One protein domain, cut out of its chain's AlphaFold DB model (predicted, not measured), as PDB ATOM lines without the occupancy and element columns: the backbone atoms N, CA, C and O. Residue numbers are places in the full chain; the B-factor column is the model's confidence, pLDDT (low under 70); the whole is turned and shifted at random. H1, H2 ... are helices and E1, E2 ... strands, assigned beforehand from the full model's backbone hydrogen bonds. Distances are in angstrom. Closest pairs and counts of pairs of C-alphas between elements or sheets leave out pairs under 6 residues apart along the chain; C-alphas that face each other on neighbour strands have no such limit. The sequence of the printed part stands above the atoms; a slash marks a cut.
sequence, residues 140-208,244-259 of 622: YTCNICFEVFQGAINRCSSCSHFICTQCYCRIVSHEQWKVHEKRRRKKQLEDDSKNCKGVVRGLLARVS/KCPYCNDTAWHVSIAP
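AT A GLANCE: This is residues 140 to 208 and 244 to 259 of the 622 residues of the protein "Hypothetical protein" of Percolomonas cosmopolitus (UniProt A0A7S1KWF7). A small head, mostly loops round the short two-stranded hairpin E1 and E2, holds one end of a single long helix, and residues 181 to 208 of that helix, H1, stick out from the head as a straight arm. This arm makes the length of the whole. The printed part has 85 residues with two named strands and one named helix, in the order E1, E2, H1, and the sheet E1 - E2 is antiparallel. By class it is mostly helix, though only 42 of the 85 residues are in named elements. The whole is extended, with a radius of gyration of the C-alphas of 20.5 A and spans of 71 by 26 by 17 A.

IN THESE COORDINATES: E1 is residues 153 to 156, 9.6 A long, with C-alpha 153 at (9.909, -37.957, -10.179). E2 is residues 162 to 164. H1 is residues 174 to 208, 50.9 A long, from C-alpha 174 at (16.987, -47.366, 0.012) to C-alpha 208 at (40.959, -28.561, 40.724).

HOW THE PARTS SIT: E1 and E2 form a hairpin, antiparallel at 136 degrees between their directions. C-alphas 155 and 162 face each other at 4.4 A, and N 163 and O 154 are within hydrogen-bond range at 2.8 A. Short antiparallel pairings join residues 155 to 156 of E1 with residues 253 to 254, and residues 162 to 163 of E2 with residues 170 to 171. E1 and H1 are apart. In H1 every O i to N i+4 pair is within hydrogen-bond range.

THE WHOLE: The C-alphas of Ser 208 and Pro 259, the two farthest apart, are 72.0 A apart. Without residues 181 to 208, which stand free, the body spans 30 by 26 by 18 A. Residues 209 to 243 are not printed, and C-alphas 208 and 244 are 55.0 A apart across the cut. The link E1 to E2 is tight and the link E2 to H1 is short. Mean pLDDT of the printed part is 71.4; 36 residues are under 70, among them 140 to 154 and 251 to 257.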
ATOM      1  N   TYR A 140      11.314 -46.809  -8.336       61.31
ATOM      2  CA  TYR A 140      11.252 -45.907  -7.187       61.31
ATOM      3  C   TYR A 140       9.805 -45.717  -6.707       61.31
ATOM      4  O   TYR A 140       9.051 -44.909  -7.252       61.31
ATOM      5  N   THR A 141       9.420 -46.416  -5.640       62.94
ATOM      6  CA  THR A 141       8.206 -46.088  -4.879       62.94
ATOM      7  C   THR A 141       8.419 -44.841  -4.020       62.94
ATOM      8  O   THR A 141       9.507 -44.595  -3.491       62.94
ATOM      9  N   CYS A 142       7.371 -44.037  -3.838       66.12
ATOM     10  CA  CYS A 142       7.382 -43.005  -2.802       66.12
ATOM     11  C   CYS A 142       6.804 -43.558  -1.498       66.12
ATOM     12  O   CYS A 142       5.638 -43.933  -1.452       66.12
ATOM     13  N   ASN A 143       7.572 -43.503  -0.407       60.47
ATOM     14  CA  ASN A 143       7.188 -43.992   0.931       60.47
ATOM     15  C   ASN A 143       6.003 -43.247   1.604       60.47
ATOM     16  O   ASN A 143       5.839 -43.351   2.818       60.47
ATOM     17  N   ILE A 144       5.238 -42.434   0.865       66.81
ATOM     18  CA  ILE A 144       4.112 -41.631   1.374       66.81
ATOM     19  C   ILE A 144       2.830 -41.911   0.582       66.81
ATOM     20  O   ILE A 144       1.818 -42.233   1.191       66.81
ATOM     21  N   CYS A 145       2.860 -41.818  -0.754       63.00
ATOM     22  CA  CYS A 145       1.714 -42.177  -1.602       63.00
ATOM     23  C   CYS A 145       1.755 -43.627  -2.121       63.00
ATOM     24  O   CYS A 145       0.780 -44.072  -2.710       63.00
ATOM     25  N   PHE A 146       2.852 -44.362  -1.897       59.56
ATOM     26  CA  PHE A 146       3.072 -45.774  -2.261       59.56
ATOM     27  C   PHE A 146       2.971 -46.133  -3.756       59.56
ATOM     28  O   PHE A 146       3.301 -47.256  -4.131       59.56
ATOM     29  N   GLU A 147       2.623 -45.177  -4.617       63.78
ATOM     30  CA  GLU A 147       2.661 -45.308  -6.073       63.78
ATOM     31  C   GLU A 147       4.058 -45.732  -6.573       63.78
ATOM     32  O   GLU A 147       5.097 -45.221  -6.133       63.78
ATOM     33  N   VAL A 148       4.065 -46.689  -7.507       58.06
ATOM     34  CA  VAL A 148       5.254 -47.200  -8.203       58.06
ATOM     35  C   VAL A 148       5.521 -46.293  -9.402       58.06
ATOM     36  O   VAL A 148       4.830 -46.374 -10.416       58.06
ATOM     37  N   PHE A 149       6.496 -45.389  -9.298       61.50
ATOM     38  CA  PHE A 149       6.656 -44.328 -10.290       61.50
ATOM     39  C   PHE A 149       7.619 -44.680 -11.424       61.50
ATOM     40  O   PHE A 149       8.831 -44.737 -11.226       61.50
ATOM     41  N   GLN A 150       7.079 -44.773 -12.642       52.81
ATOM     42  CA  GLN A 150       7.860 -44.744 -13.887       52.81
ATOM     43  C   GLN A 150       7.989 -43.335 -14.508       52.81
ATOM     44  O   GLN A 150       8.806 -43.157 -15.404       52.81
ATOM     45  N   GLY A 151       7.233 -42.322 -14.047       47.50
ATOM     46  CA  GLY A 151       7.194 -41.010 -14.728       47.50
ATOM     47  C   GLY A 151       6.875 -39.755 -13.900       47.50
ATOM     48  O   GLY A 151       6.632 -38.711 -14.495       47.50
ATOM     49  N   ALA A 152       6.862 -39.812 -12.561       53.28
ATOM     50  CA  ALA A 152       6.446 -38.680 -11.704       53.28
ATOM     51  C   ALA A 152       7.497 -38.285 -10.641       53.28
ATOM     52  O   ALA A 152       7.188 -38.006  -9.476       53.28
ATOM     53  N   ILE A 153       8.772 -38.293 -11.040       60.38
ATOM     54  CA  ILE A 153       9.909 -37.957 -10.179       60.38
ATOM     55  C   ILE A 153      10.718 -36.836 -10.827       60.38
ATOM     56  O   ILE A 153      11.433 -37.061 -11.800       60.38
ATOM     57  N   ASN A 154      10.671 -35.641 -10.241       66.38
ATOM     58  CA  ASN A 154      11.550 -34.549 -10.651       66.38
ATOM     59  C   ASN A 154      12.877 -34.637  -9.890       66.38
ATOM     60  O   ASN A 154      12.893 -34.781  -8.664       66.38
ATOM     61  N   ARG A 155      14.002 -34.466 -10.592       72.94
ATOM     62  CA  ARG A 155      15.315 -34.258  -9.968       72.94
ATOM     63  C   ARG A 155      15.588 -32.757  -9.898       72.94
ATOM     64  O   ARG A 155      15.744 -32.097 -10.923       72.94
ATOM     65  N   CYS A 156      15.673 -32.198  -8.690       69.50
ATOM     66  CA  CYS A 156      16.190 -30.837  -8.542       69.50
ATOM     67  C   CYS A 156      17.665 -30.838  -8.959       69.50
ATOM     68  O   CYS A 156      18.459 -31.587  -8.388       69.50
ATOM     69  N   SER A 157      18.025 -30.020  -9.948       69.81
ATOM     70  CA  SER A 157      19.374 -30.019 -10.529       69.81
ATOM     71  C   SER A 157      20.429 -29.591  -9.500       69.81
ATOM     72  O   SER A 157      21.353 -30.353  -9.209       69.81
ATOM     73  N   SER A 158      20.206 -28.456  -8.834       73.94
ATOM     74  CA  SER A 158      21.139 -27.808  -7.901       73.94
ATOM     75  C   SER A 158      21.509 -28.625  -6.660       73.94
ATOM     76  O   SER A 158      22.523 -28.353  -6.025       73.94
ATOM     77  N   CYS A 159      20.695 -29.613  -6.272       73.94
ATOM     78  CA  CYS A 159      20.993 -30.496  -5.137       73.94
ATOM     79  C   CYS A 159      20.869 -31.996  -5.455       73.94
ATOM     80  O   CYS A 159      20.951 -32.814  -4.543       73.94
ATOM     81  N   SER A 160      20.638 -32.364  -6.721       72.81
ATOM     82  CA  SER A 160      20.444 -33.743  -7.210       72.81
ATOM     83  C   SER A 160      19.445 -34.611  -6.424       72.81
ATOM     84  O   SER A 160      19.502 -35.838  -6.485       72.81
ATOM     85  N   HIS A 161      18.504 -34.002  -5.700       77.44
ATOM     86  CA  HIS A 161      17.494 -34.739  -4.944       77.44
ATOM     87  C   HIS A 161      16.300 -35.078  -5.838       77.44
ATOM     88  O   HIS A 161      15.713 -34.189  -6.457       77.44
ATOM     89  N   PHE A 162      15.934 -36.359  -5.857       75.75
ATOM     90  CA  PHE A 162      14.683 -36.850  -6.425       75.75
ATOM     91  C   PHE A 162      13.514 -36.464  -5.517       75.75
ATOM     92  O   PHE A 162      13.582 -36.631  -4.297       75.75
ATOM     93  N   ILE A 163      12.446 -35.933  -6.104       75.56
ATOM     94  CA  ILE A 163      11.260 -35.433  -5.412       75.56
ATOM     95  C   ILE A 163      10.031 -35.992  -6.133       75.56
ATOM     96  O   ILE A 163       9.896 -35.825  -7.346       75.56
ATOM     97  N   CYS A 164       9.140 -36.653  -5.390       77.12
ATOM     98  CA  CYS A 164       7.846 -37.088  -5.917       77.12
ATOM     99  C   CYS A 164       7.006 -35.853  -6.265       77.12
ATOM    100  O   CYS A 164       6.829 -34.977  -5.416       77.12
ATOM    101  N   THR A 165       6.472 -35.770  -7.485       70.25
ATOM    102  CA  THR A 165       5.714 -34.584  -7.918       70.25
ATOM    103  C   THR A 165       4.340 -34.466  -7.258       70.25
ATOM    104  O   THR A 165       3.833 -33.354  -7.162       70.25
ATOM    105  N   GLN A 166       3.763 -35.572  -6.770       71.06
ATOM    106  CA  GLN A 166       2.451 -35.583  -6.108       71.06
ATOM    107  C   GLN A 166       2.516 -35.037  -4.673       71.06
ATOM    108  O   GLN A 166       1.726 -34.181  -4.287       71.06
ATOM    109  N   CYS A 167       3.465 -35.525  -3.864       73.00
ATOM    110  CA  CYS A 167       3.553 -35.195  -2.434       73.00
ATOM    111  C   CYS A 167       4.705 -34.240  -2.073       73.00
ATOM    112  O   CYS A 167       4.888 -33.924  -0.900       73.00
ATOM    113  N   TYR A 168       5.503 -33.801  -3.057       71.88
ATOM    114  CA  TYR A 168       6.674 -32.916  -2.918       71.88
ATOM    115  C   TYR A 168       7.777 -33.391  -1.952       71.88
ATOM    116  O   TYR A 168       8.737 -32.663  -1.682       71.88
ATOM    117  N   CYS A 169       7.697 -34.630  -1.471       71.31
ATOM    118  CA  CYS A 169       8.686 -35.211  -0.577       71.31
ATOM    119  C   CYS A 169       9.846 -35.853  -1.343       71.31
ATOM    120  O   CYS A 169       9.679 -36.472  -2.400       71.31
ATOM    121  N   ARG A 170      11.046 -35.724  -0.770       71.25
ATOM    122  CA  ARG A 170      12.269 -36.347  -1.277       71.25
ATOM    123  C   ARG A 170      12.143 -37.869  -1.298       71.25
ATOM    124  O   ARG A 170      12.048 -38.499  -0.245       71.25
ATOM    125  N   ILE A 171      12.280 -38.452  -2.484       72.12
ATOM    126  CA  ILE A 171      12.556 -39.877  -2.638       72.12
ATOM    127  C   ILE A 171      14.044 -40.072  -2.328       72.12
ATOM    128  O   ILE A 171      14.925 -39.508  -2.979       72.12
ATOM    129  N   VAL A 172      14.329 -40.834  -1.276       68.31
ATOM    130  CA  VAL A 172      15.684 -41.271  -0.925       68.31
ATOM    131  C   VAL A 172      15.794 -42.721  -1.375       68.31
ATOM    132  O   VAL A 172      14.976 -43.531  -0.948       68.31
ATOM    133  N   SER A 173      16.782 -43.072  -2.208       66.44
ATOM    134  CA  SER A 173      16.992 -44.489  -2.535       66.44
ATOM    135  C   SER A 173      17.275 -45.278  -1.252       66.44
ATOM    136  O   SER A 173      17.867 -44.749  -0.305       66.44
ATOM    137  N   HIS A 174      16.859 -46.544  -1.197       59.22
ATOM    138  CA  HIS A 174      16.987 -47.366   0.012       59.22
ATOM    139  C   HIS A 174      18.445 -47.432   0.521       59.22
ATOM    140  O   HIS A 174      18.696 -47.407   1.728       59.22
ATOM    141  N   GLU A 175      19.421 -47.412  -0.389       67.50
ATOM    142  CA  GLU A 175      20.844 -47.319  -0.059       67.50
ATOM    143  C   GLU A 175      21.255 -45.944   0.483       67.50
ATOM    144  O   GLU A 175      21.911 -45.871   1.523       67.50
ATOM    145  N   GLN A 176      20.836 -44.844  -0.157       65.69
ATOM    146  CA  GLN A 176      21.091 -43.495   0.365       65.69
ATOM    147  C   GLN A 176      20.473 -43.305   1.756       65.69
ATOM    148  O   GLN A 176      21.075 -42.641   2.601       65.69
ATOM    149  N   TRP A 177      19.317 -43.919   2.025       71.75
ATOM    150  CA  TRP A 177      18.687 -43.910   3.342       71.75
ATOM    151  C   TRP A 177      19.535 -44.669   4.370       71.75
ATOM    152  O   TRP A 177      19.860 -44.104   5.415       71.75
ATOM    153  N   LYS A 178      20.010 -45.884   4.046       63.16
ATOM    154  CA  LYS A 178      20.955 -46.646   4.892       63.16
ATOM    155  C   LYS A 178      22.246 -45.860   5.170       63.16
ATOM    156  O   LYS A 178      22.713 -45.827   6.309       63.16
ATOM    157  N   VAL A 179      22.816 -45.187   4.165       71.88
ATOM    158  CA  VAL A 179      24.021 -44.347   4.318       71.88
ATOM    159  C   VAL A 179      23.743 -43.117   5.188       71.88
ATOM    160  O   VAL A 179      24.554 -42.785   6.055       71.88
ATOM    161  N   HIS A 180      22.601 -42.454   5.001       68.19
ATOM    162  CA  HIS A 180      22.200 -41.293   5.795       68.19
ATOM    163  C   HIS A 180      21.947 -41.664   7.263       68.19
ATOM    164  O   HIS A 180      22.465 -41.002   8.160       68.19
ATOM    165  N   GLU A 181      21.234 -42.759   7.522       72.19
ATOM    166  CA  GLU A 181      20.980 -43.282   8.868       72.19
ATOM    167  C   GLU A 181      22.287 -43.721   9.561       72.19
ATOM    168  O   GLU A 181      22.524 -43.382  10.722       72.19
ATOM    169  N   LYS A 182      23.219 -44.357   8.833       80.38
ATOM    170  CA  LYS A 182      24.568 -44.669   9.342       80.38
ATOM    171  C   LYS A 182      25.363 -43.403   9.698       80.38
ATOM    172  O   LYS A 182      26.008 -43.364  10.747       80.38
ATOM    173  N   ARG A 183      25.292 -42.345   8.876       81.12
ATOM    174  CA  ARG A 183      25.904 -41.030   9.175       81.12
ATOM    175  C   ARG A 183      25.249 -40.353  10.385       81.12
ATOM    176  O   ARG A 183      25.967 -39.813  11.223       81.12
ATOM    177  N   ARG A 184      23.919 -40.425  10.517       83.88
ATOM    178  CA  ARG A 184      23.157 -39.899  11.662       83.88
ATOM    179  C   ARG A 184      23.599 -40.553  12.970       83.88
ATOM    180  O   ARG A 184      23.955 -39.840  13.903       83.88
ATOM    181  N   ARG A 185      23.668 -41.891  13.006       82.62
ATOM    182  CA  ARG A 185      24.149 -42.654  14.173       82.62
ATOM    183  C   ARG A 185      25.608 -42.338  14.510       82.62
ATOM    184  O   ARG A 185      25.912 -42.126  15.679       82.62
ATOM    185  N   LYS A 186      26.497 -42.218  13.510       86.75
ATOM    186  CA  LYS A 186      27.890 -41.788  13.748       86.75
ATOM    187  C   LYS A 186      27.945 -40.399  14.393       86.75
ATOM    188  O   LYS A 186      28.629 -40.234  15.397       86.75
ATOM    189  N   LYS A 187      27.209 -39.418  13.855       86.00
ATOM    190  CA  LYS A 187      27.178 -38.059  14.415       86.00
ATOM    191  C   LYS A 187      26.652 -38.051  15.853       86.00
ATOM    192  O   LYS A 187      27.238 -37.376  16.690       86.00
ATOM    193  N   GLN A 188      25.599 -38.814  16.143       86.12
ATOM    194  CA  GLN A 188      25.056 -38.922  17.497       86.12
ATOM    195  C   GLN A 188      26.115 -39.450  18.480       86.12
ATOM    196  O   GLN A 188      26.399 -38.778  19.462       86.12
ATOM    197  N   LEU A 189      26.817 -40.539  18.142       88.62
ATOM    198  CA  LEU A 189      27.931 -41.062  18.950       88.62
ATOM    199  C   LEU A 189      29.096 -40.064  19.108       88.62
ATOM    200  O   LEU A 189      29.736 -40.012  20.160       88.62
ATOM    201  N   GLU A 190      29.393 -39.253  18.087       87.31
ATOM    202  CA  GLU A 190      30.389 -38.180  18.193       87.31
ATOM    203  C   GLU A 190      29.934 -37.055  19.137       87.31
ATOM    204  O   GLU A 190      30.751 -36.537  19.899       87.31
ATOM    205  N   ASP A 191      28.660 -36.663  19.095       85.62
ATOM    206  CA  ASP A 191      28.090 -35.616  19.951       85.62
ATOM    207  C   ASP A 191      27.920 -36.105  21.407       85.62
ATOM    208  O   ASP A 191      28.273 -35.382  22.341       85.62
ATOM    209  N   ASP A 192      27.560 -37.373  21.616       84.12
ATOM    210  CA  ASP A 192      27.576 -38.039  22.924       84.12
ATOM    211  C   ASP A 192      29.009 -38.143  23.488       84.12
ATOM    212  O   ASP A 192      29.252 -37.838  24.657       84.12
ATOM    213  N   SER A 193      30.008 -38.454  22.650       86.56
ATOM    214  CA  SER A 193      31.427 -38.431  23.048       86.56
ATOM    215  C   SER A 193      31.900 -37.028  23.454       86.56
ATOM    216  O   SER A 193      32.674 -36.884  24.408       86.56
ATOM    217  N   LYS A 194      31.427 -35.973  22.771       85.94
ATOM    218  CA  LYS A 194      31.695 -34.570  23.142       85.94
ATOM    219  C   LYS A 194      31.040 -34.225  24.483       85.94
ATOM    220  O   LYS A 194      31.706 -33.617  25.320       85.94
ATOM    221  N   ASN A 195      29.807 -34.676  24.725       83.56
ATOM    222  CA  ASN A 195      29.117 -34.509  26.007       83.56
ATOM    223  C   ASN A 195      29.872 -35.201  27.153       83.56
ATOM    224  O   ASN A 195      30.190 -34.542  28.143       83.56
ATOM    225  N   CYS A 196      30.272 -36.468  27.002       81.19
ATOM    226  CA  CYS A 196      31.080 -37.173  28.007       81.19
ATOM    227  C   CYS A 196      32.418 -36.465  28.285       81.19
ATOM    228  O   CYS A 196      32.778 -36.258  29.443       81.19
ATOM    229  N   LYS A 197      33.129 -35.996  27.249       82.06
ATOM    230  CA  LYS A 197      34.361 -35.195  27.414       82.06
ATOM    231  C   LYS A 197      34.102 -33.850  28.108       82.06
ATOM    232  O   LYS A 197      34.957 -33.380  28.859       82.06
ATOM    233  N   GLY A 198      32.932 -33.247  27.897       79.88
ATOM    234  CA  GLY A 198      32.461 -32.064  28.620       79.88
ATOM    235  C   GLY A 198      32.219 -32.339  30.105       79.88
ATOM    236  O   GLY A 198      32.712 -31.591  30.948       79.88
ATOM    237  N   VAL A 199      31.539 -33.443  30.435       80.56
ATOM    238  CA  VAL A 199      31.293 -33.884  31.821       80.56
ATOM    239  C   VAL A 199      32.607 -34.190  32.543       80.56
ATOM    240  O   VAL A 199      32.831 -33.656  33.627       80.56
ATOM    241  N   VAL A 200      33.519 -34.955  31.930       78.94
ATOM    242  CA  VAL A 200      34.836 -35.274  32.516       78.94
ATOM    243  C   VAL A 200      35.665 -34.008  32.755       78.94
ATOM    244  O   VAL A 200      36.201 -33.829  33.847       78.94
ATOM    245  N   ARG A 201      35.712 -33.068  31.798       80.81
ATOM    246  CA  ARG A 201      36.362 -31.758  32.008       80.81
ATOM    247  C   ARG A 201      35.687 -30.939  33.110       80.81
ATOM    248  O   ARG A 201      36.384 -30.277  33.872       80.81
ATOM    249  N   GLY A 202      34.360 -30.992  33.220       80.50
ATOM    250  CA  GLY A 202      33.602 -30.333  34.285       80.50
ATOM    251  C   GLY A 202      33.887 -30.912  35.674       80.50
ATOM    252  O   GLY A 202      34.010 -30.154  36.634       80.50
ATOM    253  N   LEU A 203      34.041 -32.233  35.783       73.12
ATOM    254  CA  LEU A 203      34.424 -32.918  37.021       73.12
ATOM    255  C   LEU A 203      35.873 -32.601  37.408       73.12
ATOM    256  O   LEU A 203      36.105 -32.152  38.529       73.12
ATOM    257  N   LEU A 204      36.825 -32.721  36.474       70.44
ATOM    258  CA  LEU A 204      38.225 -32.340  36.698       70.44
ATOM    259  C   LEU A 204      38.351 -30.874  37.137       70.44
ATOM    260  O   LEU A 204      39.015 -30.588  38.129       70.44
ATOM    261  N   ALA A 205      37.644 -29.950  36.478       73.75
ATOM    262  CA  ALA A 205      37.633 -28.541  36.868       73.75
ATOM    263  C   ALA A 205      37.072 -28.319  38.286       73.75
ATOM    264  O   ALA A 205      37.606 -27.493  39.025       73.75
ATOM    265  N   ARG A 206      36.037 -29.068  38.702       73.25
ATOM    266  CA  ARG A 206      35.526 -29.023  40.084       73.25
ATOM    267  C   ARG A 206      36.556 -29.547  41.085       73.25
ATOM    268  O   ARG A 206      36.771 -28.886  42.093       73.25
ATOM    269  N   VAL A 207      37.232 -30.661  40.795       68.75
ATOM    270  CA  VAL A 207      38.307 -31.206  41.648       68.75
ATOM    271  C   VAL A 207      39.452 -30.195  41.793       68.75
ATOM    272  O   VAL A 207      39.847 -29.874  42.914       68.75
ATOM    273  N   SER A 208      39.922 -29.601  40.690       63.34
ATOM    274  CA  SER A 208      40.959 -28.561  40.724       63.34
ATOM    275  C   SER A 208      40.520 -27.291  41.466       63.34
ATOM    276  O   SER A 208      41.334 -26.683  42.157       63.34
ATOM    277  N   LYS A 244      10.094 -23.370  -5.966       76.69
ATOM    278  CA  LYS A 244      11.434 -23.551  -5.393       76.69
ATOM    279  C   LYS A 244      11.573 -24.948  -4.816       76.69
ATOM    280  O   LYS A 244      10.641 -25.452  -4.196       76.69
ATOM    281  N   CYS A 245      12.734 -25.568  -4.999       69.88
ATOM    282  CA  CYS A 245      13.049 -26.836  -4.356       69.88
ATOM    283  C   CYS A 245      12.984 -26.656  -2.828       69.88
ATOM    284  O   CYS A 245      13.753 -25.853  -2.291       69.88
ATOM    285  N   PRO A 246      12.137 -27.406  -2.096       68.19
ATOM    286  CA  PRO A 246      11.944 -27.203  -0.657       68.19
ATOM    287  C   PRO A 246      13.191 -27.523   0.190       68.19
ATOM    288  O   PRO A 246      13.210 -27.225   1.381       68.19
ATOM    289  N   TYR A 247      14.238 -28.104  -0.409       69.81
ATOM    290  CA  TYR A 247      15.477 -28.497   0.273       69.81
ATOM    291  C   TYR A 247      16.674 -27.566   0.025       69.81
ATOM    292  O   TYR A 247      17.563 -27.509   0.872       69.81
ATOM    293  N   CYS A 248      16.726 -26.848  -1.105       78.31
ATOM    294  CA  CYS A 248      17.823 -25.917  -1.433       78.31
ATOM    295  C   CYS A 248      17.361 -24.502  -1.826       78.31
ATOM    296  O   CYS A 248      18.197 -23.626  -2.016       78.31
ATOM    297  N   ASN A 249      16.047 -24.259  -1.907       75.44
ATOM    298  CA  ASN A 249      15.416 -22.985  -2.277       75.44
ATOM    299  C   ASN A 249      15.717 -22.461  -3.700       75.44
ATOM    300  O   ASN A 249      15.324 -21.342  -4.038       75.44
ATOM    301  N   ASP A 250      16.372 -23.267  -4.536       77.94
ATOM    302  CA  ASP A 250      16.655 -22.955  -5.938       77.94
ATOM    303  C   ASP A 250      15.424 -23.211  -6.834       77.94
ATOM    304  O   ASP A 250      14.587 -24.068  -6.537       77.94
ATOM    305  N   THR A 251      15.309 -22.462  -7.930       67.38
ATOM    306  CA  THR A 251      14.239 -22.555  -8.937       67.38
ATOM    307  C   THR A 251      14.540 -23.533 -10.078       67.38
ATOM    308  O   THR A 251      13.667 -23.772 -10.910       67.38
ATOM    309  N   ALA A 252      15.745 -24.109 -10.145       62.75
ATOM    310  CA  ALA A 252      16.153 -25.003 -11.233       62.75
ATOM    311  C   ALA A 252      15.608 -26.448 -11.088       62.75
ATOM    312  O   ALA A 252      16.258 -27.354 -10.546       62.75
ATOM    313  N   TRP A 253      14.411 -26.681 -11.634       57.44
ATOM    314  CA  TRP A 253      13.829 -28.014 -11.822       57.44
ATOM    315  C   TRP A 253      14.110 -28.526 -13.234       57.44
ATOM    316  O   TRP A 253      13.601 -27.962 -14.198       57.44
ATOM    317  N   HIS A 254      14.848 -29.632 -13.360       53.41
ATOM    318  CA  HIS A 254      14.809 -30.414 -14.592       53.41
ATOM    319  C   HIS A 254      13.604 -31.352 -14.525       53.41
ATOM    320  O   HIS A 254      13.577 -32.293 -13.730       53.41
ATOM    321  N   VAL A 255      12.603 -31.072 -15.360       50.69
ATOM    322  CA  VAL A 255      11.517 -32.011 -15.650       50.69
ATOM    323  C   VAL A 255      12.054 -33.000 -16.678       50.69
ATOM    324  O   VAL A 255      12.028 -32.744 -17.878       50.69
ATOM    325  N   SER A 256      12.598 -34.114 -16.197       54.19
ATOM    326  CA  SER A 256      12.930 -35.260 -17.039       54.19
ATOM    327  C   SER A 256      11.630 -35.924 -17.487       54.19
ATOM    328  O   SER A 256      11.021 -36.672 -16.720       54.19
ATOM    329  N   ILE A 257      11.189 -35.616 -18.707       65.06
ATOM    330  CA  ILE A 257      10.060 -36.297 -19.342       65.06
ATOM    331  C   ILE A 257      10.482 -37.752 -19.571       65.06
ATOM    332  O   ILE A 257      11.443 -38.010 -20.291       65.06
ATOM    333  N   ALA A 258       9.794 -38.695 -18.928       72.88
ATOM    334  CA  ALA A 258       9.971 -40.112 -19.224       72.88
ATOM    335  C   ALA A 258       9.372 -40.419 -20.613       72.88
ATOM    336  O   ALA A 258       8.280 -39.915 -20.904       72.88
ATOM    337  N   PRO A 259      10.048 -41.225 -21.452       78.75
ATOM    338  CA  PRO A 259       9.548 -41.576 -22.774       78.75
ATOM    339  C   PRO A 259       8.287 -42.431 -22.629       78.75
ATOM    340  O   PRO A 259       8.189 -43.285 -21.744       78.75
TER     341      PRO A 259